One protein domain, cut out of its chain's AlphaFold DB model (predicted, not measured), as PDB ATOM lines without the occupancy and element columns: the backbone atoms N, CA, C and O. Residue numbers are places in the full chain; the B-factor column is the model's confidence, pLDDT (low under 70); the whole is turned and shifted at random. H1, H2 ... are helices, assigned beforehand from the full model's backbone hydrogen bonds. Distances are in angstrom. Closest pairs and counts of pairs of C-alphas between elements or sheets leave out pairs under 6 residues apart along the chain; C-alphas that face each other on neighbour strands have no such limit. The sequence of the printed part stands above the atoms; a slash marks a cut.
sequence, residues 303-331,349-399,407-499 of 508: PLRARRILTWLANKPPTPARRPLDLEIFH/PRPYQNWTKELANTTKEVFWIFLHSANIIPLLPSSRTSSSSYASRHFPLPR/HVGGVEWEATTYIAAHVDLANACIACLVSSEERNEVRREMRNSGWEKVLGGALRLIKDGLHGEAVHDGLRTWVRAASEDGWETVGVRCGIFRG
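Overview. This is residues 303 to 331, 349 to 399 and 407 to 499 of the 508 residues of the protein "Drf_GBD domain-containing protein" of Ascodesmis nigricans (UniProt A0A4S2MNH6). Helices cluster along one long helix, H5: H8 runs side by side with it, H3 packs on it running the opposite way, H1 and H4 pack near its last residue, and H6 folds back from it as a hairpin. H7 packs on H3, and H9 packs on H7; H2 lies away from the other helices, and residues 320 to 325 stick out. The printed part has 173 residues with nine named helices, H1 to H9, and no named strand: all helix, compact, with a radius of gyration of the C-alphas of 16.9 A and spans of 50 by 42 by 38 A.

Arrangement. H1, residues 303 to 313, touches the hub H5, residues 411 to 431, at 428 to 430 alone, at a steep tilt of 47 degrees; the closest C-alphas, Ala 306 and Cys 429, are 4.7 A apart. H2, residues 324 to 331, touches no helix. H3, residues 353 to 366, touches H5 at a shallow tilt of 26 degrees, opposite ways, closest at C-alphas 366 and 412, 6.1 A. H4, residues 390 to 394, touches H5 at 427 to 431 alone, closest at C-alphas 391 and 431, 4.6 A. H6, residues 436 to 449, makes a hairpin with H5; they only just touch, with 3 pairs of C-alphas within 8 A, closest at 430 and 439, 5.6 A. H7, residues 451 to 457, touches H3 at 356 to 360 alone, closest at C-alphas 451 and 356, 5.5 A. H8, residues 469 to 484, touches H5 at a shallow tilt of 21 degrees, the same way, closest at C-alphas 471 and 420, 4.6 A. H9, residues 490 to 494, touches H7, closest at C-alphas 492 and 456, 3.9 A. Every O i to N i+4 pair is within hydrogen-bond range in the helices but H3, with 9 of 10.

Along the chain. H1 begins at C-alpha 303 (254.093, 390.649, 341.641). H5 is 29.8 A long, H8 22.5 A, H3 20.4 A. H9 ends at C-alpha 494 (235.699, 368.146, 332.194).

Size, cuts and confidence. The C-alphas farthest apart, of Pro 324 and Thr 385, are 55.4 A apart. Residues 332 to 348 and 400 to 406 are not printed, with C-alpha gaps of 13.5 A and 17.3 A. The links H3 to H4 and H7 to H8 are long. pLDDT is under 70 at residues 317 to 331, 367 to 370, 382 to 387 and 497 to 499.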
ATOM      1  N   PRO A 303     255.402 390.098 341.998       97.12
ATOM      2  CA  PRO A 303     254.093 390.649 341.641       97.12
ATOM      3  C   PRO A 303     254.196 391.742 340.569       97.12
ATOM      4  O   PRO A 303     253.463 391.726 339.583       97.12
ATOM      5  N   LEU A 304     255.166 392.654 340.711       96.88
ATOM      6  CA  LEU A 304     255.391 393.726 339.743       96.88
ATOM      7  C   LEU A 304     255.816 393.178 338.372       96.88
ATOM      8  O   LEU A 304     255.305 393.627 337.347       96.88
ATOM      9  N   ARG A 305     256.728 392.197 338.336       97.19
ATOM     10  CA  ARG A 305     257.144 391.558 337.075       97.19
ATOM     11  C   ARG A 305     255.996 390.799 336.414       97.19
ATOM     12  O   ARG A 305     255.826 390.930 335.208       97.19
ATOM     13  N   ALA A 306     255.183 390.073 337.182       98.25
ATOM     14  CA  ALA A 306     254.013 389.367 336.666       98.25
ATOM     15  C   ALA A 306     253.014 390.329 336.010       98.25
ATOM     16  O   ALA A 306     252.617 390.102 334.870       98.25
ATOM     17  N   ARG A 307     252.686 391.447 336.675       98.19
ATOM     18  CA  ARG A 307     251.830 392.500 336.101       98.19
ATOM     19  C   ARG A 307     252.397 393.038 334.788       98.19
ATOM     20  O   ARG A 307     251.672 393.107 333.805       98.19
ATOM     21  N   ARG A 308     253.699 393.352 334.741       97.69
ATOM     22  CA  ARG A 308     254.361 393.834 333.513       97.69
ATOM     23  C   ARG A 308     254.289 392.814 332.377       97.69
ATOM     24  O   ARG A 308     253.979 393.198 331.254       97.69
ATOM     25  N   ILE A 309     254.536 391.535 332.662       98.44
ATOM     26  CA  ILE A 309     254.435 390.465 331.662       98.44
ATOM     27  C   ILE A 309     253.001 390.346 331.138       98.44
ATOM     28  O   ILE A 309     252.811 390.295 329.926       98.44
ATOM     29  N   LEU A 310     251.998 390.362 332.022       98.00
ATOM     30  CA  LEU A 310     250.587 390.349 331.624       98.00
ATOM     31  C   LEU A 310     250.246 391.550 330.731       98.00
ATOM     32  O   LEU A 310     249.625 391.369 329.690       98.00
ATOM     33  N   THR A 311     250.740 392.751 331.052       96.62
ATOM     34  CA  THR A 311     250.579 393.932 330.188       96.62
ATOM     35  C   THR A 311     251.224 393.749 328.812       96.62
ATOM     36  O   THR A 311     250.660 394.190 327.818       96.62
ATOM     37  N   TRP A 312     252.391 393.104 328.717       96.75
ATOM     38  CA  TRP A 312     253.038 392.850 327.423       96.75
ATOM     39  C   TRP A 312     252.344 391.761 326.596       96.75
ATOM     40  O   TRP A 312     252.406 391.808 325.370       96.75
ATOM     41  N   LEU A 313     251.722 390.783 327.258       96.50
ATOM     42  CA  LEU A 313     250.945 389.710 326.626       96.50
ATOM     43  C   LEU A 313     249.536 390.161 326.227       96.50
ATOM     44  O   LEU A 313     248.909 389.519 325.382       96.50
ATOM     45  N   ALA A 314     249.037 391.238 326.833       94.00
ATOM     46  CA  ALA A 314     247.782 391.848 326.448       94.00
ATOM     47  C   ALA A 314     247.877 392.459 325.038       94.00
ATOM     48  O   ALA A 314     248.894 393.020 324.622       94.00
ATOM     49  N   ASN A 315     246.780 392.359 324.300       89.00
ATOM     50  CA  ASN A 315     246.590 392.931 322.987       89.00
ATOM     51  C   ASN A 315     246.819 394.438 323.066       89.00
ATOM     52  O   ASN A 315     246.239 395.134 323.903       89.00
ATOM     53  N   LYS A 316     247.639 394.952 322.153       78.62
ATOM     54  CA  LYS A 316     247.818 396.393 322.013       78.62
ATOM     55  C   LYS A 316     246.517 397.016 321.496       78.62
ATOM     56  O   LYS A 316     245.866 396.405 320.642       78.62
ATOM     57  N   PRO A 317     246.150 398.221 321.962       63.69
ATOM     58  CA  PRO A 317     245.035 398.948 321.377       63.69
ATOM     59  C   PRO A 317     245.283 399.157 319.872       63.69
ATOM     60  O   PRO A 317     246.446 399.295 319.461       63.69
ATOM     61  N   PRO A 318     244.227 399.157 319.039       60.16
ATOM     62  CA  PRO A 318     244.367 399.418 317.613       60.16
ATOM     63  C   PRO A 318     245.090 400.756 317.413       60.16
ATOM     64  O   PRO A 318     244.704 401.787 317.957       60.16
ATOM     65  N   THR A 319     246.211 400.724 316.695       53.78
ATOM     66  CA  THR A 319     246.986 401.927 316.365       53.78
ATOM     67  C   THR A 319     246.233 402.709 315.286       53.78
ATOM     68  O   THR A 319     245.724 402.063 314.374       53.78
ATOM     69  N   PRO A 320     246.214 404.057 315.296       49.66
ATOM     70  CA  PRO A 320     245.483 404.856 314.307       49.66
ATOM     71  C   PRO A 320     245.843 404.565 312.836       49.66
ATOM     72  O   PRO A 320     245.040 404.781 311.937       49.66
ATOM     73  N   ALA A 321     247.047 404.036 312.588       52.16
ATOM     74  CA  ALA A 321     247.521 403.631 311.265       52.16
ATOM     75  C   ALA A 321     246.947 402.283 310.773       52.16
ATOM     76  O   ALA A 321     246.996 401.986 309.580       52.16
ATOM     77  N   ARG A 322     246.408 401.443 311.667       48.50
ATOM     78  CA  ARG A 322     245.688 400.219 311.298       48.50
ATOM     79  C   ARG A 322     244.231 400.595 311.056       48.50
ATOM     80  O   ARG A 322     243.531 400.887 312.008       48.50
ATOM     81  N   ARG A 323     243.849 400.593 309.772       51.25
ATOM     82  CA  ARG A 323     242.487 400.655 309.202       51.25
ATOM     83  C   ARG A 323     241.485 401.504 310.015       51.25
ATOM     84  O   ARG A 323     241.013 401.041 311.048       51.25
ATOM     85  N   PRO A 324     241.036 402.665 309.496       51.69
ATOM     86  CA  PRO A 324     240.038 403.525 310.146       51.69
ATOM     87  C   PRO A 324     238.806 402.772 310.674       51.69
ATOM     88  O   PRO A 324     238.335 403.067 311.764       51.69
ATOM     89  N   LEU A 325     238.371 401.728 309.963       52.66
ATOM     90  CA  LEU A 325     237.261 400.849 310.341       52.66
ATOM     91  C   LEU A 325     237.468 400.116 311.678       52.66
ATOM     92  O   LEU A 325     236.505 399.937 312.407       52.66
ATOM     93  N   ASP A 326     238.688 399.710 312.039       52.53
ATOM     94  CA  ASP A 326     238.940 399.008 313.309       52.53
ATOM     95  C   ASP A 326     238.883 399.978 314.499       52.53
ATOM     96  O   ASP A 326     238.426 399.614 315.584       52.53
ATOM     97  N   LEU A 327     239.297 401.232 314.289       54.69
ATOM     98  CA  LEU A 327     239.174 402.311 315.272       54.69
ATOM     99  C   LEU A 327     237.735 402.788 315.375       54.69
ATOM    100  O   LEU A 327     237.269 403.015 316.479       54.69
ATOM    101  N   GLU A 328     237.026 402.910 314.255       52.44
ATOM    102  CA  GLU A 328     235.605 403.237 314.222       52.44
ATOM    103  C   GLU A 328     234.759 402.122 314.820       52.44
ATOM    104  O   GLU A 328     233.804 402.435 315.506       52.44
ATOM    105  N   ILE A 329     235.105 400.842 314.661       56.56
ATOM    106  CA  ILE A 329     234.440 399.732 315.356       56.56
ATOM    107  C   ILE A 329     234.801 399.751 316.843       56.56
ATOM    108  O   ILE A 329     233.915 399.616 317.677       56.56
ATOM    109  N   PHE A 330     236.064 399.970 317.217       57.53
ATOM    110  CA  PHE A 330     236.469 400.084 318.623       57.53
ATOM    111  C   PHE A 330     235.800 401.275 319.328       57.53
ATOM    112  O   PHE A 330     235.256 401.126 320.426       57.53
ATOM    113  N   HIS A 331     235.775 402.440 318.677       54.69
ATOM    114  CA  HIS A 331     235.071 403.631 319.131       54.69
ATOM    115  C   HIS A 331     233.565 403.418 319.072       54.69
ATOM    116  O   HIS A 331     232.921 403.681 320.067       54.69
ATOM    117  N   PRO A 349     235.845 392.955 327.815       80.50
ATOM    118  CA  PRO A 349     237.208 393.103 327.316       80.50
ATOM    119  C   PRO A 349     237.876 391.735 327.119       80.50
ATOM    120  O   PRO A 349     237.722 390.817 327.931       80.50
ATOM    121  N   ARG A 350     238.630 391.601 326.019       89.69
ATOM    122  CA  ARG A 350     239.349 390.372 325.629       89.69
ATOM    123  C   ARG A 350     240.840 390.654 325.418       89.69
ATOM    124  O   ARG A 350     241.328 390.562 324.289       89.69
ATOM    125  N   PRO A 351     241.570 391.048 326.474       92.88
ATOM    126  CA  PRO A 351     242.947 391.502 326.336       92.88
ATOM    127  C   PRO A 351     243.905 390.392 325.897       92.88
ATOM    128  O   PRO A 351     244.929 390.707 325.329       92.88
ATOM    129  N   TYR A 352     243.603 389.104 326.065       96.44
ATOM    130  CA  TYR A 352     244.539 388.016 325.740       96.44
ATOM    131  C   TYR A 352     244.134 387.225 324.489       96.44
ATOM    132  O   TYR A 352     244.429 386.031 324.381       96.44
ATOM    133  N   GLN A 353     243.414 387.845 323.546       93.31
ATOM    134  CA  GLN A 353     242.898 387.139 322.364       93.31
ATOM    135  C   GLN A 353     244.024 386.600 321.474       93.31
ATOM    136  O   GLN A 353     243.947 385.445 321.059       93.31
ATOM    137  N   ASN A 354     245.078 387.382 321.219       93.25
ATOM    138  CA  ASN A 354     246.182 386.938 320.362       93.25
ATOM    139  C   ASN A 354     246.983 385.823 321.031       93.25
ATOM    140  O   ASN A 354     247.297 384.817 320.398       93.25
ATOM    141  N   TRP A 355     247.206 385.942 322.339       96.00
ATOM    142  CA  TRP A 355     247.846 384.888 323.114       96.00
ATOM    143  C   TRP A 355     247.014 383.593 323.112       96.00
ATOM    144  O   TRP A 355     247.539 382.509 322.875       96.00
ATOM    145  N   THR A 356     245.693 383.690 323.281       95.88
ATOM    146  CA  THR A 356     244.792 382.528 323.193       95.88
ATOM    147  C   THR A 356     244.789 381.917 321.787       95.88
ATOM    148  O   THR A 356     244.785 380.694 321.636       95.88
ATOM    149  N   LYS A 357     244.796 382.761 320.748       94.25
ATOM    150  CA  LYS A 357     244.837 382.360 319.338       94.25
ATOM    151  C   LYS A 357     246.118 381.590 319.017       94.25
ATOM    152  O   LYS A 357     246.024 380.610 318.287       94.25
ATOM    153  N   GLU A 358     247.256 381.954 319.605       94.75
ATOM    154  CA  GLU A 358     248.518 381.219 319.438       94.75
ATOM    155  C   GLU A 358     248.416 379.766 319.921       94.75
ATOM    156  O   GLU A 358     248.707 378.830 319.170       94.75
ATOM    157  N   LEU A 359     247.900 379.547 321.139       93.94
ATOM    158  CA  LEU A 359     247.681 378.188 321.649       93.94
ATOM    159  C   LEU A 359     246.652 377.446 320.788       93.94
ATOM    160  O   LEU A 359     246.853 376.286 320.432       93.94
ATOM    161  N   ALA A 360     245.558 378.113 320.417       93.31
ATOM    162  CA  ALA A 360     244.525 377.516 319.581       93.31
ATOM    163  C   ALA A 360     245.052 377.116 318.191       93.31
ATOM    164  O   ALA A 360     244.633 376.092 317.661       93.31
ATOM    165  N   ASN A 361     245.964 377.884 317.595       92.25
ATOM    166  CA  ASN A 361     246.548 377.569 316.292       92.25
ATOM    167  C   ASN A 361     247.546 376.418 316.389       92.25
ATOM    168  O   ASN A 361     247.404 375.458 315.636       92.25
ATOM    169  N   THR A 362     248.419 376.433 317.401       91.88
ATOM    170  CA  THR A 362     249.301 375.295 317.710       91.88
ATOM    171  C   THR A 362     248.494 374.002 317.849       91.88
ATOM    172  O   THR A 362     248.884 372.951 317.339       91.88
ATOM    173  N   THR A 363     247.304 374.073 318.470       88.56
ATOM    174  CA  THR A 363     246.454 372.880 318.583       88.56
ATOM    175  C   THR A 363     245.910 372.366 317.247       88.56
ATOM    176  O   THR A 363     245.725 371.167 317.072       88.56
ATOM    177  N   LYS A 364     245.678 373.235 316.266       88.44
ATOM    178  CA  LYS A 364     245.170 372.828 314.946       88.44
ATOM    179  C   LYS A 364     246.260 372.237 314.056       88.44
ATOM    180  O   LYS A 364     245.949 371.410 313.210       88.44
ATOM    181  N   GLU A 365     247.506 372.655 314.251       84.88
ATOM    182  CA  GLU A 365     248.656 372.202 313.462       84.88
ATOM    183  C   GLU A 365     249.039 370.745 313.781       84.88
ATOM    184  O   GLU A 365     249.431 370.004 312.883       84.88
ATOM    185  N   VAL A 366     248.883 370.311 315.041       80.12
ATOM    186  CA  VAL A 366     249.557 369.091 315.535       80.12
ATOM    187  C   VAL A 366     248.623 368.050 316.185       80.12
ATOM    188  O   VAL A 366     248.996 366.891 316.338       80.12
ATOM    189  N   PHE A 367     247.376 368.389 316.545       69.00
ATOM    190  CA  PHE A 367     246.557 367.537 317.437       69.00
ATOM    191  C   PHE A 367     245.576 366.583 316.753       69.00
ATOM    192  O   PHE A 367     244.647 366.079 317.387       69.00
ATOM    193  N   TRP A 368     245.789 366.257 315.484       64.81
ATOM    194  CA  TRP A 368     244.948 365.290 314.776       64.81
ATOM    195  C   TRP A 368     245.176 363.822 315.209       64.81
ATOM    196  O   TRP A 368     244.436 362.957 314.749       64.81
ATOM    197  N   ILE A 369     246.125 363.520 316.120       56.12
ATOM    198  CA  ILE A 369     246.522 362.123 316.434       56.12
ATOM    199  C   ILE A 369     246.332 361.677 317.901       56.12
ATOM    200  O   ILE A 369     246.274 360.477 318.157       56.12
ATOM    201  N   PHE A 370     246.163 362.561 318.896       69.12
ATOM    202  CA  PHE A 370     246.266 362.141 320.317       69.12
ATOM    203  C   PHE A 370     245.185 362.695 321.257       69.12
ATOM    204  O   PHE A 370     245.504 363.169 322.349       69.12
ATOM    205  N   LEU A 371     243.910 362.628 320.857       82.75
ATOM    206  CA  LEU A 371     242.789 363.152 321.649       82.75
ATOM    207  C   LEU A 371     241.958 362.047 322.321       82.75
ATOM    208  O   LEU A 371     241.385 361.182 321.663       82.75
ATOM    209  N   HIS A 372     241.828 362.128 323.643       85.94
ATOM    210  CA  HIS A 372     241.029 361.257 324.494       85.94
ATOM    211  C   HIS A 372     239.955 362.088 325.209       85.94
ATOM    212  O   HIS A 372     240.210 362.750 326.214       85.94
ATOM    213  N   SER A 373     238.720 362.037 324.698       85.12
ATOM    214  CA  SER A 373     237.557 362.775 325.233       85.12
ATOM    215  C   SER A 373     237.280 362.509 326.720       85.12
ATOM    216  O   SER A 373     236.775 363.391 327.423       85.12
ATOM    217  N   ALA A 374     237.643 361.313 327.190       87.12
ATOM    218  CA  ALA A 374     237.456 360.845 328.559       87.12
ATOM    219  C   ALA A 374     238.469 361.408 329.572       87.12
ATOM    220  O   ALA A 374     238.305 361.179 330.767       87.12
ATOM    221  N   ASN A 375     239.507 362.134 329.136       91.00
ATOM    222  CA  ASN A 375     240.489 362.705 330.056       91.00
ATOM    223  C   ASN A 375     239.841 363.713 331.005       91.00
ATOM    224  O   ASN A 375     239.180 364.650 330.562       91.00
ATOM    225  N   ILE A 376     240.080 363.580 332.304       92.62
ATOM    226  CA  ILE A 376     239.596 364.525 333.313       92.62
ATOM    227  C   ILE A 376     240.798 365.053 334.079       92.62
ATOM    228  O   ILE A 376     241.614 364.272 334.563       92.62
ATOM    229  N   ILE A 377     240.883 366.375 334.239       94.81
ATOM    230  CA  ILE A 377     241.900 366.961 335.116       94.81
ATOM    231  C   ILE A 377     241.439 366.780 336.570       94.81
ATOM    232  O   ILE A 377     240.377 367.302 336.955       94.81
ATOM    233  N   PRO A 378     242.189 366.024 337.393       91.62
ATOM    234  CA  PRO A 378     241.781 365.739 338.758       91.62
ATOM    235  C   PRO A 378     241.793 367.021 339.590       91.62
ATOM    236  O   PRO A 378     242.725 367.824 339.515       91.62
ATOM    237  N   LEU A 379     240.760 367.196 340.414       88.25
ATOM    238  CA  LEU A 379     240.774 368.202 341.466       88.25
ATOM    239  C   LEU A 379     241.356 367.552 342.715       88.25
ATOM    240  O   LEU A 379     240.700 366.737 343.359       88.25
ATOM    241  N   LEU A 380     242.606 367.880 343.015       80.19
ATOM    242  CA  LEU A 380     243.269 367.395 344.217       80.19
ATOM    243  C   LEU A 380     242.863 368.288 345.399       80.19
ATOM    244  O   LEU A 380     242.853 369.510 345.235       80.19
ATOM    245  N   PRO A 381     242.523 367.714 346.567       70.56
ATOM    246  CA  PRO A 381     242.088 368.494 347.719       70.56
ATOM    247  C   PRO A 381     243.161 369.517 348.114       70.56
ATOM    248  O   PRO A 381     244.340 369.181 348.255       70.56
ATOM    249  N   SER A 382     242.756 370.781 348.268       64.06
ATOM    250  CA  SER A 382     243.668 371.853 348.666       64.06
ATOM    251  C   SER A 382     244.087 371.666 350.119       64.06
ATOM    252  O   SER A 382     243.289 371.855 351.036       64.06
ATOM    253  N   SER A 383     245.363 371.353 350.336       59.16
ATOM    254  CA  SER A 383     245.972 371.383 351.664       59.16
ATOM    255  C   SER A 383     246.181 372.841 352.096       59.16
ATOM    256  O   SER A 383     247.272 373.406 351.981       59.16
ATOM    257  N   ARG A 384     245.102 373.488 352.561       58.47
ATOM    258  CA  ARG A 384     245.130 374.844 353.150       58.47
ATOM    259  C   ARG A 384     245.915 374.901 354.470       58.47
ATOM    260  O   ARG A 384     246.074 375.972 355.036       58.47
ATOM    261  N   THR A 385     246.404 373.763 354.962       54.06
ATOM    262  CA  THR A 385     247.120 373.628 356.238       54.06
ATOM    263  C   THR A 385     248.592 374.033 356.162       54.06
ATOM    264  O   THR A 385     249.269 374.065 357.185       54.06
ATOM    265  N   SER A 386     249.108 374.355 354.973       59.03
ATOM    266  CA  SER A 386     250.486 374.823 354.827       59.03
ATOM    267  C   SER A 386     250.560 376.341 355.012       59.03
ATOM    268  O   SER A 386     249.933 377.094 354.274       59.03
ATOM    269  N   SER A 387     251.392 376.803 355.951       68.94
ATOM    270  CA  SER A 387     251.728 378.219 356.211       68.94
ATOM    271  C   SER A 387     252.455 378.922 355.050       68.94
ATOM    272  O   SER A 387     253.034 379.994 355.206       68.94
ATOM    273  N   SER A 388     252.466 378.298 353.874       82.00
ATOM    274  CA  SER A 388     253.239 378.717 352.719       82.00
ATOM    275  C   SER A 388     252.428 379.666 351.832       82.00
ATOM    276  O   SER A 388     251.212 379.530 351.670       82.00
ATOM    277  N   SER A 389     253.108 380.656 351.251       89.56
ATOM    278  CA  SER A 389     252.492 381.654 350.368       89.56
ATOM    279  C   SER A 389     251.703 381.017 349.211       89.56
ATOM    280  O   SER A 389     251.981 379.893 348.792       89.56
ATOM    281  N   TYR A 390     250.734 381.742 348.645       92.50
ATOM    282  CA  TYR A 390     250.012 381.276 347.451       92.50
ATOM    283  C   TYR A 390     250.980 380.954 346.298       92.50
ATOM    284  O   TYR A 390     250.908 379.882 345.698       92.50
ATOM    285  N   ALA A 391     251.960 381.836 346.066       92.38
ATOM    286  CA  ALA A 391     253.001 381.642 345.064       92.38
ATOM    287  C   ALA A 391     253.788 380.342 345.290       92.38
ATOM    288  O   ALA A 391     253.934 379.556 344.367       92.38
ATOM    289  N   SER A 392     254.250 380.048 346.509       90.25
ATOM    290  CA  SER A 392     255.022 378.817 346.758       90.25
ATOM    291  C   SER A 392     254.233 377.527 346.516       90.25
ATOM    292  O   SER A 392     254.845 376.487 346.304       90.25
ATOM    293  N   ARG A 393     252.897 377.579 346.556       91.62
ATOM    294  CA  ARG A 393     252.028 376.408 346.358       91.62
ATOM    295  C   ARG A 393     251.623 376.196 344.906       91.62
ATOM    296  O   ARG A 393     251.441 375.052 344.498       91.62
ATOM    297  N   HIS A 394     251.474 377.284 344.150       94.56
ATOM    298  CA  HIS A 394     250.883 377.261 342.805       94.56
ATOM    299  C   HIS A 394     251.817 377.755 341.699       94.56
ATOM    300  O   HIS A 394     251.440 377.725 340.530       94.56
ATOM    301  N   PHE A 395     253.026 378.211 342.031       95.69
ATOM    302  CA  PHE A 395     254.034 378.528 341.023       95.69
ATOM    303  C   PHE A 395     254.504 377.232 340.337       95.69
ATOM    304  O   PHE A 395     254.805 376.261 341.037       95.69
ATOM    305  N   PRO A 396     254.588 377.189 338.992       95.00
ATOM    306  CA  PRO A 396     254.999 375.988 338.271       95.00
ATOM    307  C   PRO A 396     256.375 375.489 338.705       95.00
ATOM    308  O   PRO A 396     257.347 376.248 338.751       95.00
ATOM    309  N   LEU A 397     256.453 374.197 339.011       88.12
ATOM    310  CA  LEU A 397     257.691 373.556 339.432       88.12
ATOM    311  C   LEU A 397     258.533 373.141 338.214       88.12
ATOM    312  O   LEU A 397     257.969 372.773 337.179       88.12
ATOM    313  N   PRO A 398     259.875 373.152 338.325       86.56
ATOM    314  CA  PRO A 398     260.736 372.559 337.313       86.56
ATOM    315  C   PRO A 398     260.362 371.092 337.096       86.56
ATOM    316  O   PRO A 398     260.308 370.310 338.046       86.56
ATOM    317  N   ARG A 399     260.110 370.719 335.841       84.38
ATOM    318  CA  ARG A 399     259.863 369.322 335.479       84.38
ATOM    319  C   ARG A 399     261.186 368.558 335.418       84.38
ATOM    320  O   ARG A 399     262.199 369.148 335.028       84.38
ATOM    321  N   HIS A 407     260.121 359.452 320.775       74.44
ATOM    322  CA  HIS A 407     259.081 360.459 320.602       74.44
ATOM    323  C   HIS A 407     259.539 361.873 321.013       74.44
ATOM    324  O   HIS A 407     258.854 362.850 320.719       74.44
ATOM    325  N   VAL A 408     260.684 361.989 321.697       80.88
ATOM    326  CA  VAL A 408     261.297 363.260 322.101       80.88
ATOM    327  C   VAL A 408     261.979 363.882 320.885       80.88
ATOM    328  O   VAL A 408     262.726 363.208 320.181       80.88
ATOM    329  N   GLY A 409     261.722 365.168 320.642       82.50
ATOM    330  CA  GLY A 409     262.217 365.888 319.460       82.50
ATOM    331  C   GLY A 409     261.361 365.715 318.199       82.50
ATOM    332  O   GLY A 409     261.710 366.257 317.159       82.50
ATOM    333  N   GLY A 410     260.246 364.979 318.272       88.00
ATOM    334  CA  GLY A 410     259.220 365.003 317.226       88.00
ATOM    335  C   GLY A 410     258.361 366.268 317.302       88.00
ATOM    336  O   GLY A 410     258.260 366.891 318.363       88.00
ATOM    337  N   VAL A 411     257.683 366.611 316.205       88.75
ATOM    338  CA  VAL A 411     256.842 367.820 316.102       88.75
ATOM    339  C   VAL A 411     255.750 367.873 317.175       88.75
ATOM    340  O   VAL A 411     255.448 368.939 317.707       88.75
ATOM    341  N   GLU A 412     255.203 366.721 317.570       88.06
ATOM    342  CA  GLU A 412     254.205 366.621 318.634       88.06
ATOM    343  C   GLU A 412     254.785 366.947 320.001       88.06
ATOM    344  O   GLU A 412     254.148 367.647 320.783       88.06
ATOM    345  N   TRP A 413     255.999 366.473 320.282       88.25
ATOM    346  CA  TRP A 413     256.694 366.778 321.528       88.25
ATOM    347  C   TRP A 413     257.093 368.253 321.606       88.25
ATOM    348  O   TRP A 413     256.948 368.876 322.658       88.25
ATOM    349  N   GLU A 414     257.557 368.837 320.502       92.12
ATOM    350  CA  GLU A 414     257.914 370.256 320.460       92.12
ATOM    351  C   GLU A 414     256.685 371.149 320.653       92.12
ATOM    352  O   GLU A 414     256.718 372.077 321.466       92.12
ATOM    353  N   ALA A 415     255.573 370.829 319.989       92.62
ATOM    354  CA  ALA A 415     254.322 371.568 320.117       92.62
ATOM    355  C   ALA A 415     253.725 371.475 321.527       92.62
ATOM    356  O   ALA A 415     253.308 372.487 322.096       92.62
ATOM    357  N   THR A 416     253.696 370.283 322.134       92.25
ATOM    358  CA  THR A 416     253.180 370.137 323.503       92.25
ATOM    359  C   THR A 416     254.101 370.780 324.533       92.25
ATOM    360  O   THR A 416     253.604 371.379 325.486       92.25
ATOM    361  N   THR A 417     255.420 370.740 324.330       92.88
ATOM    362  CA  THR A 417     256.391 371.458 325.172       92.88
ATOM    363  C   THR A 417     256.194 372.969 325.071       92.88
ATOM    364  O   THR A 417     256.189 373.667 326.087       92.88
ATOM    365  N   TYR A 418     255.967 373.482 323.861       95.75
ATOM    366  CA  TYR A 418     255.677 374.891 323.627       95.75
ATOM    367  C   TYR A 418     254.371 375.338 324.304       95.75
ATOM    368  O   TYR A 418     254.352 376.337 325.028       95.75
ATOM    369  N   ILE A 419     253.296 374.557 324.160       95.88
ATOM    370  CA  ILE A 419     252.027 374.803 324.857       95.88
ATOM    371  C   ILE A 419     252.220 374.774 326.375       95.88
ATOM    372  O   ILE A 419     251.729 375.667 327.069       95.88
ATOM    373  N   ALA A 420     252.929 373.772 326.904       95.56
ATOM    374  CA  ALA A 420     253.178 373.655 328.337       95.56
ATOM    375  C   ALA A 420     253.897 374.901 328.875       95.56
ATOM    376  O   ALA A 420     253.479 375.443 329.895       95.56
ATOM    377  N   ALA A 421     254.891 375.423 328.146       97.31
ATOM    378  CA  ALA A 421     255.591 376.650 328.519       97.31
ATOM    379  C   ALA A 421     254.652 377.868 328.615       97.31
ATOM    380  O   ALA A 421     254.795 378.689 329.521       97.31
ATOM    381  N   HIS A 422     253.660 377.984 327.727       98.31
ATOM    382  CA  HIS A 422     252.652 379.044 327.817       98.31
ATOM    383  C   HIS A 422     251.720 378.886 329.020       98.31
ATOM    384  O   HIS A 422     251.429 379.871 329.702       98.31
ATOM    385  N   VAL A 423     251.247 377.664 329.282       98.00
ATOM    386  CA  VAL A 423     250.385 377.376 330.437       98.00
ATOM    387  C   VAL A 423     251.142 377.639 331.740       98.00
ATOM    388  O   VAL A 423     250.592 378.243 332.660       98.00
ATOM    389  N   ASP A 424     252.422 377.278 331.802       98.12
ATOM    390  CA  ASP A 424     253.285 377.591 332.938       98.12
ATOM    391  C   ASP A 424     253.490 379.090 333.103       98.12
ATOM    392  O   ASP A 424     253.384 379.595 334.214       98.12
ATOM    393  N   LEU A 425     253.738 379.834 332.023       98.62
ATOM    394  CA  LEU A 425     253.869 381.286 332.114       98.62
ATOM    395  C   LEU A 425     252.593 381.932 332.675       98.62
ATOM    396  O   LEU A 425     252.686 382.786 333.558       98.62
ATOM    397  N   ALA A 426     251.414 381.493 332.223       98.50
ATOM    398  CA  ALA A 426     250.135 381.967 332.749       98.50
ATOM    399  C   ALA A 426     249.975 381.637 334.241       98.50
ATOM    400  O   ALA A 426     249.709 382.529 335.049       98.50
ATOM    401  N   ASN A 427     250.209 380.377 334.621       98.50
ATOM    402  CA  ASN A 427     250.143 379.933 336.013       98.50
ATOM    403  C   ASN A 427     251.137 380.691 336.903       98.50
ATOM    404  O   ASN A 427     250.773 381.123 337.992       98.50
ATOM    405  N   ALA A 428     252.368 380.900 336.437       98.31
ATOM    406  CA  ALA A 428     253.400 381.635 337.156       98.31
ATOM    407  C   ALA A 428     253.015 383.100 337.366       98.31
ATOM    408  O   ALA A 428     253.169 383.610 338.476       98.31
ATOM    409  N   CYS A 429     252.488 383.769 336.333       98.56
ATOM    410  CA  CYS A 429     252.024 385.149 336.451       98.56
ATOM    411  C   CYS A 429     250.910 385.251 337.495       98.56
ATOM    412  O   CYS A 429     251.044 386.030 338.434       98.56
ATOM    413  N   ILE A 430     249.873 384.413 337.390       98.38
ATOM    414  CA  ILE A 430     248.739 384.402 338.327       98.38
ATOM    415  C   ILE A 430     249.206 384.064 339.750       98.38
ATOM    416  O   ILE A 430     248.805 384.727 340.702       98.38
ATOM    417  N   ALA A 431     250.089 383.077 339.918       97.50
ATOM    418  CA  ALA A 431     250.612 382.680 341.226       97.50
ATOM    419  C   ALA A 431     251.411 383.789 341.926       97.50
ATOM    420  O   ALA A 431     251.466 383.813 343.154       97.50
ATOM    421  N   CYS A 432     252.012 384.707 341.166       97.62
ATOM    422  CA  CYS A 432     252.758 385.844 341.705       97.62
ATOM    423  C   CYS A 432     251.874 387.030 342.120       97.62
ATOM    424  O   CYS A 432     252.389 387.950 342.756       97.62
ATOM    425  N   LEU A 433     250.584 387.048 341.770       97.31
ATOM    426  CA  LEU A 433     249.667 388.118 342.171       97.31
ATOM    427  C   LEU A 433     249.219 387.926 343.623       97.31
ATOM    428  O   LEU A 433     249.021 386.803 344.095       97.31
ATOM    429  N   VAL A 434     249.057 389.040 344.336       93.31
ATOM    430  CA  VAL A 434     248.934 389.031 345.800       93.31
ATOM    431  C   VAL A 434     247.527 388.625 346.238       93.31
ATOM    432  O   VAL A 434     247.379 387.698 347.040       93.31
ATOM    433  N   SER A 435     246.493 389.272 345.699       95.56
ATOM    434  CA  SER A 435     245.111 389.064 346.138       95.56
ATOM    435  C   SER A 435     244.359 388.052 345.270       95.56
ATOM    436  O   SER A 435     244.687 387.839 344.100       95.56
ATOM    437  N   SER A 436     243.353 387.401 345.858       96.88
ATOM    438  CA  SER A 436     242.506 386.443 345.133       96.88
ATOM    439  C   SER A 436     241.650 387.153 344.085       96.88
ATOM    440  O   SER A 436     241.451 386.642 342.987       96.88
ATOM    441  N   GLU A 437     241.226 388.378 344.392       97.44
ATOM    442  CA  GLU A 437     240.457 389.253 343.513       97.44
ATOM    443  C   GLU A 437     241.251 389.583 342.247       97.44
ATOM    444  O   GLU A 437     240.736 389.418 341.146       97.44
ATOM    445  N   GLU A 438     242.526 389.962 342.388       97.19
ATOM    446  CA  GLU A 438     243.398 390.275 341.253       97.19
ATOM    447  C   GLU A 438     243.638 389.035 340.378       97.19
ATOM    448  O   GLU A 438     243.552 389.100 339.151       97.19
ATOM    449  N   ARG A 439     243.878 387.872 341.000       98.19
ATOM    450  CA  ARG A 439     244.029 386.598 340.278       98.19
ATOM    451  C   ARG A 439     242.769 386.221 339.510       98.19
ATOM    452  O   ARG A 439     242.853 385.806 338.354       98.19
ATOM    453  N   ASN A 440     241.608 386.351 340.144       98.00
ATOM    454  CA  ASN A 440     240.324 386.035 339.531       98.00
ATOM    455  C   ASN A 440     239.953 387.021 338.426       98.00
ATOM    456  O   ASN A 440     239.324 386.607 337.455       98.00
ATOM    457  N   GLU A 441     240.389 388.278 338.507       96.50
ATOM    458  CA  GLU A 441     240.206 389.221 337.409       96.50
ATOM    459  C   GLU A 441     241.019 388.821 336.175       96.50
ATOM    460  O   GLU A 441     240.459 388.697 335.088       96.50
ATOM    461  N   VAL A 442     242.291 388.449 336.343       97.56
ATOM    462  CA  VAL A 442     243.096 387.919 335.228       97.56
ATOM    463  C   VAL A 442     242.472 386.644 334.646       97.56
ATOM    464  O   VAL A 442     242.397 386.491 333.425       97.56
ATOM    465  N   ARG A 443     241.958 385.730 335.485       97.81
ATOM    466  CA  ARG A 443     241.233 384.540 334.995       97.81
ATOM    467  C   ARG A 443     239.968 384.910 334.226       97.81
ATOM    468  O   ARG A 443     239.676 384.265 333.219       97.81
ATOM    469  N   ARG A 444     239.236 385.943 334.652       96.50
ATOM    470  CA  ARG A 444     238.057 386.468 333.948       96.50
ATOM    471  C   ARG A 444     238.437 387.010 332.577       96.50
ATOM    472  O   ARG A 444     237.852 386.587 331.584       96.50
ATOM    473  N   GLU A 445     239.453 387.861 332.497       95.50
ATOM    474  CA  GLU A 445     239.986 388.395 331.238       95.50
ATOM    475  C   GLU A 445     240.461 387.282 330.287       95.50
ATOM    476  O   GLU A 445     240.177 387.304 329.083       95.50
ATOM    477  N   MET A 446     241.149 386.266 330.817       96.31
ATOM    478  CA  MET A 446     241.578 385.086 330.061       96.31
ATOM    479  C   MET A 446     240.383 384.254 329.578       96.31
ATOM    480  O   MET A 446     240.325 383.889 328.400       96.31
ATOM    481  N   ARG A 447     239.389 383.992 330.439       95.19
ATOM    482  CA  ARG A 447     238.136 383.306 330.074       95.19
ATOM    483  C   ARG A 447     237.415 384.056 328.957       95.19
ATOM    484  O   ARG A 447     237.065 383.441 327.950       95.19
ATOM    485  N   ASN A 448     237.277 385.374 329.084       92.44
ATOM    486  CA  ASN A 448     236.684 386.244 328.069       92.44
ATOM    487  C   ASN A 448     237.474 386.204 326.756       92.44
ATOM    488  O   ASN A 448     236.892 386.237 325.676       92.44
ATOM    489  N   SER A 449     238.793 386.053 326.819       95.00
ATOM    490  CA  SER A 449     239.651 385.903 325.637       95.00
ATOM    491  C   SER A 449     239.597 384.503 325.002       95.00
ATOM    492  O   SER A 449     240.126 384.309 323.911       95.00
ATOM    493  N   GLY A 450     238.913 383.542 325.637       94.44
ATOM    494  CA  GLY A 450     238.732 382.169 325.152       94.44
ATOM    495  C   GLY A 450     239.728 381.150 325.713       94.44
ATOM    496  O   GLY A 450     239.743 380.010 325.250       94.44
ATOM    497  N   TRP A 451     240.540 381.523 326.704       96.12
ATOM    498  CA  TRP A 451     241.606 380.681 327.255       96.12
ATOM    499  C   TRP A 451     241.086 379.333 327.765       96.12
ATOM    500  O   TRP A 451     241.531 378.277 327.319       96.12
ATOM    501  N   GLU A 452     240.061 379.343 328.624       95.56
ATOM    502  CA  GLU A 452     239.495 378.113 329.202       95.56
ATOM    503  C   GLU A 452     238.839 377.200 328.154       95.56
ATOM    504  O   GLU A 452     238.835 375.980 328.320       95.56
ATOM    505  N   LYS A 453     238.355 377.763 327.035       93.62
ATOM    506  CA  LYS A 453     237.849 376.978 325.899       93.62
ATOM    507  C   LYS A 453     238.971 376.159 325.260       93.62
ATOM    508  O   LYS A 453     238.740 375.008 324.899       93.62
ATOM    509  N   VAL A 454     240.174 376.724 325.146       94.81
ATOM    510  CA  VAL A 454     241.359 376.003 324.657       94.81
ATOM    511  C   VAL A 454     241.817 374.974 325.691       94.81
ATOM    512  O   VAL A 454     241.999 373.808 325.339       94.81
ATOM    513  N   LEU A 455     241.914 375.364 326.971       95.50
ATOM    514  CA  LEU A 455     242.349 374.463 328.043       95.50
ATOM    515  C   LEU A 455     241.455 373.213 328.151       95.50
ATOM    516  O   LEU A 455     241.951 372.094 328.082       95.50
ATOM    517  N   GLY A 456     240.138 373.385 328.288       93.44
ATOM    518  CA  GLY A 456     239.203 372.270 328.479       93.44
ATOM    519  C   GLY A 456     238.765 371.572 327.189       93.44
ATOM    520  O   GLY A 456     238.422 370.384 327.210       93.44
ATOM    521  N   GLY A 457     238.753 372.301 326.069       90.19
ATOM    522  CA  GLY A 457     238.259 371.819 324.779       90.19
ATOM    523  C   GLY A 457     239.311 371.135 323.910       90.19
ATOM    524  O   GLY A 457     238.952 370.243 323.149       90.19
ATOM    525  N   ALA A 458     240.585 371.519 324.031       90.62
ATOM    526  CA  ALA A 458     241.682 370.934 323.260       90.62
ATOM    527  C   ALA A 458     242.760 370.333 324.170       90.62
ATOM    528  O   ALA A 458     243.073 369.153 324.047       90.62
ATOM    529  N   LEU A 459     243.292 371.105 325.124       93.12
ATOM    530  CA  LEU A 459     244.480 370.681 325.878       93.12
ATOM    531  C   LEU A 459     244.208 369.548 326.872       93.12
ATOM    532  O   LEU A 459     245.017 368.637 327.009       93.12
ATOM    533  N   ARG A 460     243.040 369.546 327.521       93.12
ATOM    534  CA  ARG A 460     242.585 368.436 328.373       93.12
ATOM    535  C   ARG A 460     242.580 367.107 327.619       93.12
ATOM    536  O   ARG A 460     242.866 366.057 328.190       93.12
ATOM    537  N   LEU A 461     242.220 367.150 326.338       90.94
ATOM    538  CA  LEU A 461     242.023 365.958 325.525       90.94
ATOM    539  C   LEU A 461     243.340 365.284 325.143       90.94
ATOM    540  O   LEU A 461     243.322 364.123 324.761       90.94
ATOM    541  N   ILE A 462     244.475 365.966 325.262       88.75
ATOM    542  CA  ILE A 462     245.784 365.416 324.901       88.75
ATOM    543  C   ILE A 462     246.050 364.152 325.715       88.75
ATOM    544  O   ILE A 462     245.839 364.155 326.923       88.75
ATOM    545  N   LYS A 463     246.522 363.075 325.085       85.25
ATOM    546  CA  LYS A 463     246.922 361.846 325.785       85.25
ATOM    547  C   LYS A 463     247.886 362.144 326.944       85.25
ATOM    548  O   LYS A 463     248.976 362.663 326.713       85.25
ATOM    549  N   ASP A 464     247.486 361.782 328.163       75.88
ATOM    550  CA  ASP A 464     248.346 361.873 329.350       75.88
ATOM    551  C   ASP A 464     249.513 360.867 329.221       75.88
ATOM    552  O   ASP A 464     249.329 359.747 328.728       75.88
ATOM    553  N   GLY A 465     250.729 361.281 329.588       78.19
ATOM    554  CA  GLY A 465     251.987 360.560 329.328       78.19
ATOM    555  C   GLY A 465     252.790 361.119 328.141       78.19
ATOM    556  O   GLY A 465     252.878 362.334 327.995       78.19
ATOM    557  N   LEU A 466     253.360 360.227 327.307       70.56
ATOM    558  CA  LEU A 466     254.290 360.460 326.169       70.56
ATOM    559  C   LEU A 466     254.517 361.932 325.758       70.56
ATOM    560  O   LEU A 466     255.599 362.463 325.971       70.56
ATOM    561  N   HIS A 467     253.511 362.593 325.176       75.50
ATOM    562  CA  HIS A 467     253.627 363.985 324.719       75.50
ATOM    563  C   HIS A 467     252.873 364.988 325.606       75.50
ATOM    564  O   HIS A 467     253.204 366.169 325.603       75.50
ATOM    565  N   GLY A 468     251.843 364.555 326.336       82.12
ATOM    566  CA  GLY A 468     250.890 365.444 327.005       82.12
ATOM    567  C   GLY A 468     251.159 365.725 328.479       82.12
ATOM    568  O   GLY A 468     250.552 366.648 329.015       82.12
ATOM    569  N   GLU A 469     252.052 364.979 329.136       89.38
ATOM    570  CA  GLU A 469     252.260 365.061 330.592       89.38
ATOM    571  C   GLU A 469     252.550 366.493 331.071       89.38
ATOM    572  O   GLU A 469     251.889 366.993 331.981       89.38
ATOM    573  N   ALA A 470     253.451 367.210 330.390       91.50
ATOM    574  CA  ALA A 470     253.800 368.581 330.758       91.50
ATOM    575  C   ALA A 470     252.608 369.552 330.657       91.50
ATOM    576  O   ALA A 470     252.466 370.457 331.487       91.50
ATOM    577  N   VAL A 471     251.732 369.347 329.667       93.88
ATOM    578  CA  VAL A 471     250.508 370.138 329.499       93.88
ATOM    579  C   VAL A 471     249.517 369.810 330.613       93.88
ATOM    580  O   VAL A 471     248.966 370.723 331.227       93.88
ATOM    581  N   HIS A 472     249.329 368.526 330.928       93.75
ATOM    582  CA  HIS A 472     248.460 368.085 332.022       93.75
ATOM    583  C   HIS A 472     248.927 368.608 333.378       93.75
ATOM    584  O   HIS A 472     248.091 369.049 334.161       93.75
ATOM    585  N   ASP A 473     250.230 368.661 333.645       94.00
ATOM    586  CA  ASP A 473     250.775 369.301 334.849       94.00
ATOM    587  C   ASP A 473     250.404 370.783 334.948       94.00
ATOM    588  O   ASP A 473     249.980 371.263 336.007       94.00
ATOM    589  N   GLY A 474     250.500 371.504 333.828       95.56
ATOM    590  CA  GLY A 474     250.071 372.896 333.741       95.56
ATOM    591  C   GLY A 474     248.571 373.049 334.019       95.56
ATOM    592  O   GLY A 474     248.164 373.924 334.787       95.56
ATOM    593  N   LEU A 475     247.736 372.161 333.471       96.31
ATOM    594  CA  LEU A 475     246.290 372.155 333.713       96.31
ATOM    595  C   LEU A 475     245.939 371.798 335.164       96.31
ATOM    596  O   LEU A 475     245.071 372.436 335.758       96.31
ATOM    597  N   ARG A 476     246.621 370.815 335.765       95.62
ATOM    598  CA  ARG A 476     246.464 370.454 337.186       95.62
ATOM    599  C   ARG A 476     246.816 371.643 338.082       95.62
ATOM    600  O   ARG A 476     246.104 371.906 339.049       95.62
ATOM    601  N   THR A 477     247.876 372.377 337.741       95.94
ATOM    602  CA  THR A 477     248.286 373.600 338.446       95.94
ATOM    603  C   THR A 477     247.221 374.687 338.324       95.94
ATOM    604  O   THR A 477     246.777 375.204 339.347       95.94
ATOM    605  N   TRP A 478     246.727 374.957 337.109       97.31
ATOM    606  CA  TRP A 478     245.635 375.909 336.872       97.31
ATOM    607  C   TRP A 478     244.399 375.570 337.711       97.31
ATOM    608  O   TRP A 478     243.887 376.417 338.437       97.31
ATOM    609  N   VAL A 479     243.935 374.318 337.635       96.94
ATOM    610  CA  VAL A 479     242.726 373.839 338.319       96.94
ATOM    611  C   VAL A 479     242.871 373.920 339.833       96.94
ATOM    612  O   VAL A 479     241.965 374.409 340.506       96.94
ATOM    613  N   ARG A 480     244.003 373.469 340.384       95.31
ATOM    614  CA  ARG A 480     244.258 373.535 341.827       95.31
ATOM    615  C   ARG A 480     244.263 374.986 342.319       95.31
ATOM    616  O   ARG A 480     243.582 375.297 343.293       95.31
ATOM    617  N   ALA A 481     244.993 375.858 341.626       95.31
ATOM    618  CA  ALA A 481     245.119 377.273 341.952       95.31
ATOM    619  C   ALA A 481     243.756 377.988 341.882       95.31
ATOM    620  O   ALA A 481     243.333 378.651 342.824       95.31
ATOM    621  N   ALA A 482     243.026 377.789 340.783       96.31
ATOM    622  CA  ALA A 482     241.687 378.331 340.578       96.31
ATOM    623  C   ALA A 482     240.698 377.865 341.656       96.31
ATOM    624  O   ALA A 482     239.987 378.683 342.233       96.31
ATOM    625  N   SER A 483     240.689 376.571 341.987       95.56
ATOM    626  CA  SER A 483     239.794 376.041 343.017       95.56
ATOM    627  C   SER A 483     240.075 376.612 344.406       95.56
ATOM    628  O   SER A 483     239.147 376.736 345.202       95.56
ATOM    629  N   GLU A 484     241.330 376.931 344.731       94.00
ATOM    630  CA  GLU A 484     241.656 377.554 346.012       94.00
ATOM    631  C   GLU A 484     241.086 378.971 346.128       94.00
ATOM    632  O   GLU A 484     240.560 379.318 347.186       94.00
ATOM    633  N   ASP A 485     241.135 379.727 345.028       95.31
ATOM    634  CA  ASP A 485     240.572 381.074 344.875       95.31
ATOM    635  C   ASP A 485     239.038 381.093 344.712       95.31
ATOM    636  O   ASP A 485     238.456 382.144 344.446       95.31
ATOM    637  N   GLY A 486     238.367 379.939 344.822       94.81
ATOM    638  CA  GLY A 486     236.919 379.827 344.623       94.81
ATOM    639  C   GLY A 486     236.467 380.011 343.168       94.81
ATOM    640  O   GLY A 486     235.285 380.233 342.919       94.81
ATOM    641  N   TRP A 487     237.385 379.921 342.203       96.25
ATOM    642  CA  TRP A 487     237.080 380.022 340.778       96.25
ATOM    643  C   TRP A 487     236.524 378.705 340.231       96.25
ATOM    644  O   TRP A 487     236.997 377.615 340.563       96.25
ATOM    645  N   GLU A 488     235.527 378.793 339.352       94.94
ATOM    646  CA  GLU A 488     234.909 377.623 338.730       94.94
ATOM    647  C   GLU A 488     235.890 376.900 337.792       94.94
ATOM    648  O   GLU A 488     236.436 377.494 336.864       94.94
ATOM    649  N   THR A 489     236.075 375.591 337.993       95.44
ATOM    650  CA  THR A 489     237.055 374.785 337.237       95.44
ATOM    651  C   THR A 489     236.444 373.719 336.332       95.44
ATOM    652  O   THR A 489     237.178 373.075 335.580       95.44
ATOM    653  N   VAL A 490     235.123 373.515 336.371       94.25
ATOM    654  CA  VAL A 490     234.447 372.407 335.667       94.25
ATOM    655  C   VAL A 490     234.728 372.442 334.164       94.25
ATOM    656  O   VAL A 490     235.105 371.418 333.598       94.25
ATOM    657  N   GLY A 491     234.651 373.621 333.539       92.69
ATOM    658  CA  GLY A 491     234.905 373.778 332.104       92.69
ATOM    659  C   GLY A 491     236.315 373.354 331.675       92.69
ATOM    660  O   GLY A 491     236.474 372.717 330.636       92.69
ATOM    661  N   VAL A 492     237.338 373.629 332.490       95.62
ATOM    662  CA  VAL A 492     238.724 373.204 332.217       95.62
ATOM    663  C   VAL A 492     238.919 371.719 332.527       95.62
ATOM    664  O   VAL A 492     239.570 371.006 331.768       95.62
ATOM    665  N   ARG A 493     238.336 371.234 333.629       95.19
ATOM    666  CA  ARG A 493     238.521 369.858 334.108       95.19
ATOM    667  C   ARG A 493     237.826 368.809 333.261       95.19
ATOM    668  O   ARG A 493     238.398 367.744 333.051       95.19
ATOM    669  N   CYS A 494     236.602 369.098 332.835       93.25
ATOM    670  CA  CYS A 494     235.699 368.146 332.194       93.25
ATOM    671  C   CYS A 494     235.378 368.531 330.741       93.25
ATOM    672  O   CYS A 494     234.754 367.752 330.023       93.25
ATOM    673  N   GLY A 495     235.822 369.706 330.285       86.12
ATOM    674  CA  GLY A 495     235.369 370.294 329.030       86.12
ATOM    675  C   GLY A 495     233.983 370.929 329.165       86.12
ATOM    676  O   GLY A 495     233.331 370.858 330.206       86.12
ATOM    677  N   ILE A 496     233.522 371.568 328.091       73.19
ATOM    678  CA  ILE A 496     232.162 372.110 328.028       73.19
ATOM    679  C   ILE A 496     231.193 370.927 327.906       73.19
ATOM    680  O   ILE A 496     231.279 370.168 326.936       73.19
ATOM    681  N   PHE A 497     230.266 370.782 328.857       52.28
ATOM    682  CA  PHE A 497     229.119 369.882 328.715       52.28
ATOM    683  C   PHE A 497     228.309 370.316 327.485       52.28
ATOM    684  O   PHE A 497     227.579 371.304 327.516       52.28
ATOM    685  N   ARG A 498     228.439 369.589 326.370       44.28
ATOM    686  CA  ARG A 498     227.478 369.683 325.265       44.28
ATOM    687  C   ARG A 498     226.207 368.955 325.701       44.28
ATOM    688  O   ARG A 498     226.086 367.764 325.450       44.28
ATOM    689  N   GLY A 499     225.298 369.650 326.378       39.25
ATOM    690  CA  GLY A 499     223.967 369.114 326.677       39.25
ATOM    691  C   GLY A 499     223.517 369.328 328.112       39.25
ATOM    692  O   GLY A 499     223.491 368.391 328.898       39.25
TER     693      GLY A 499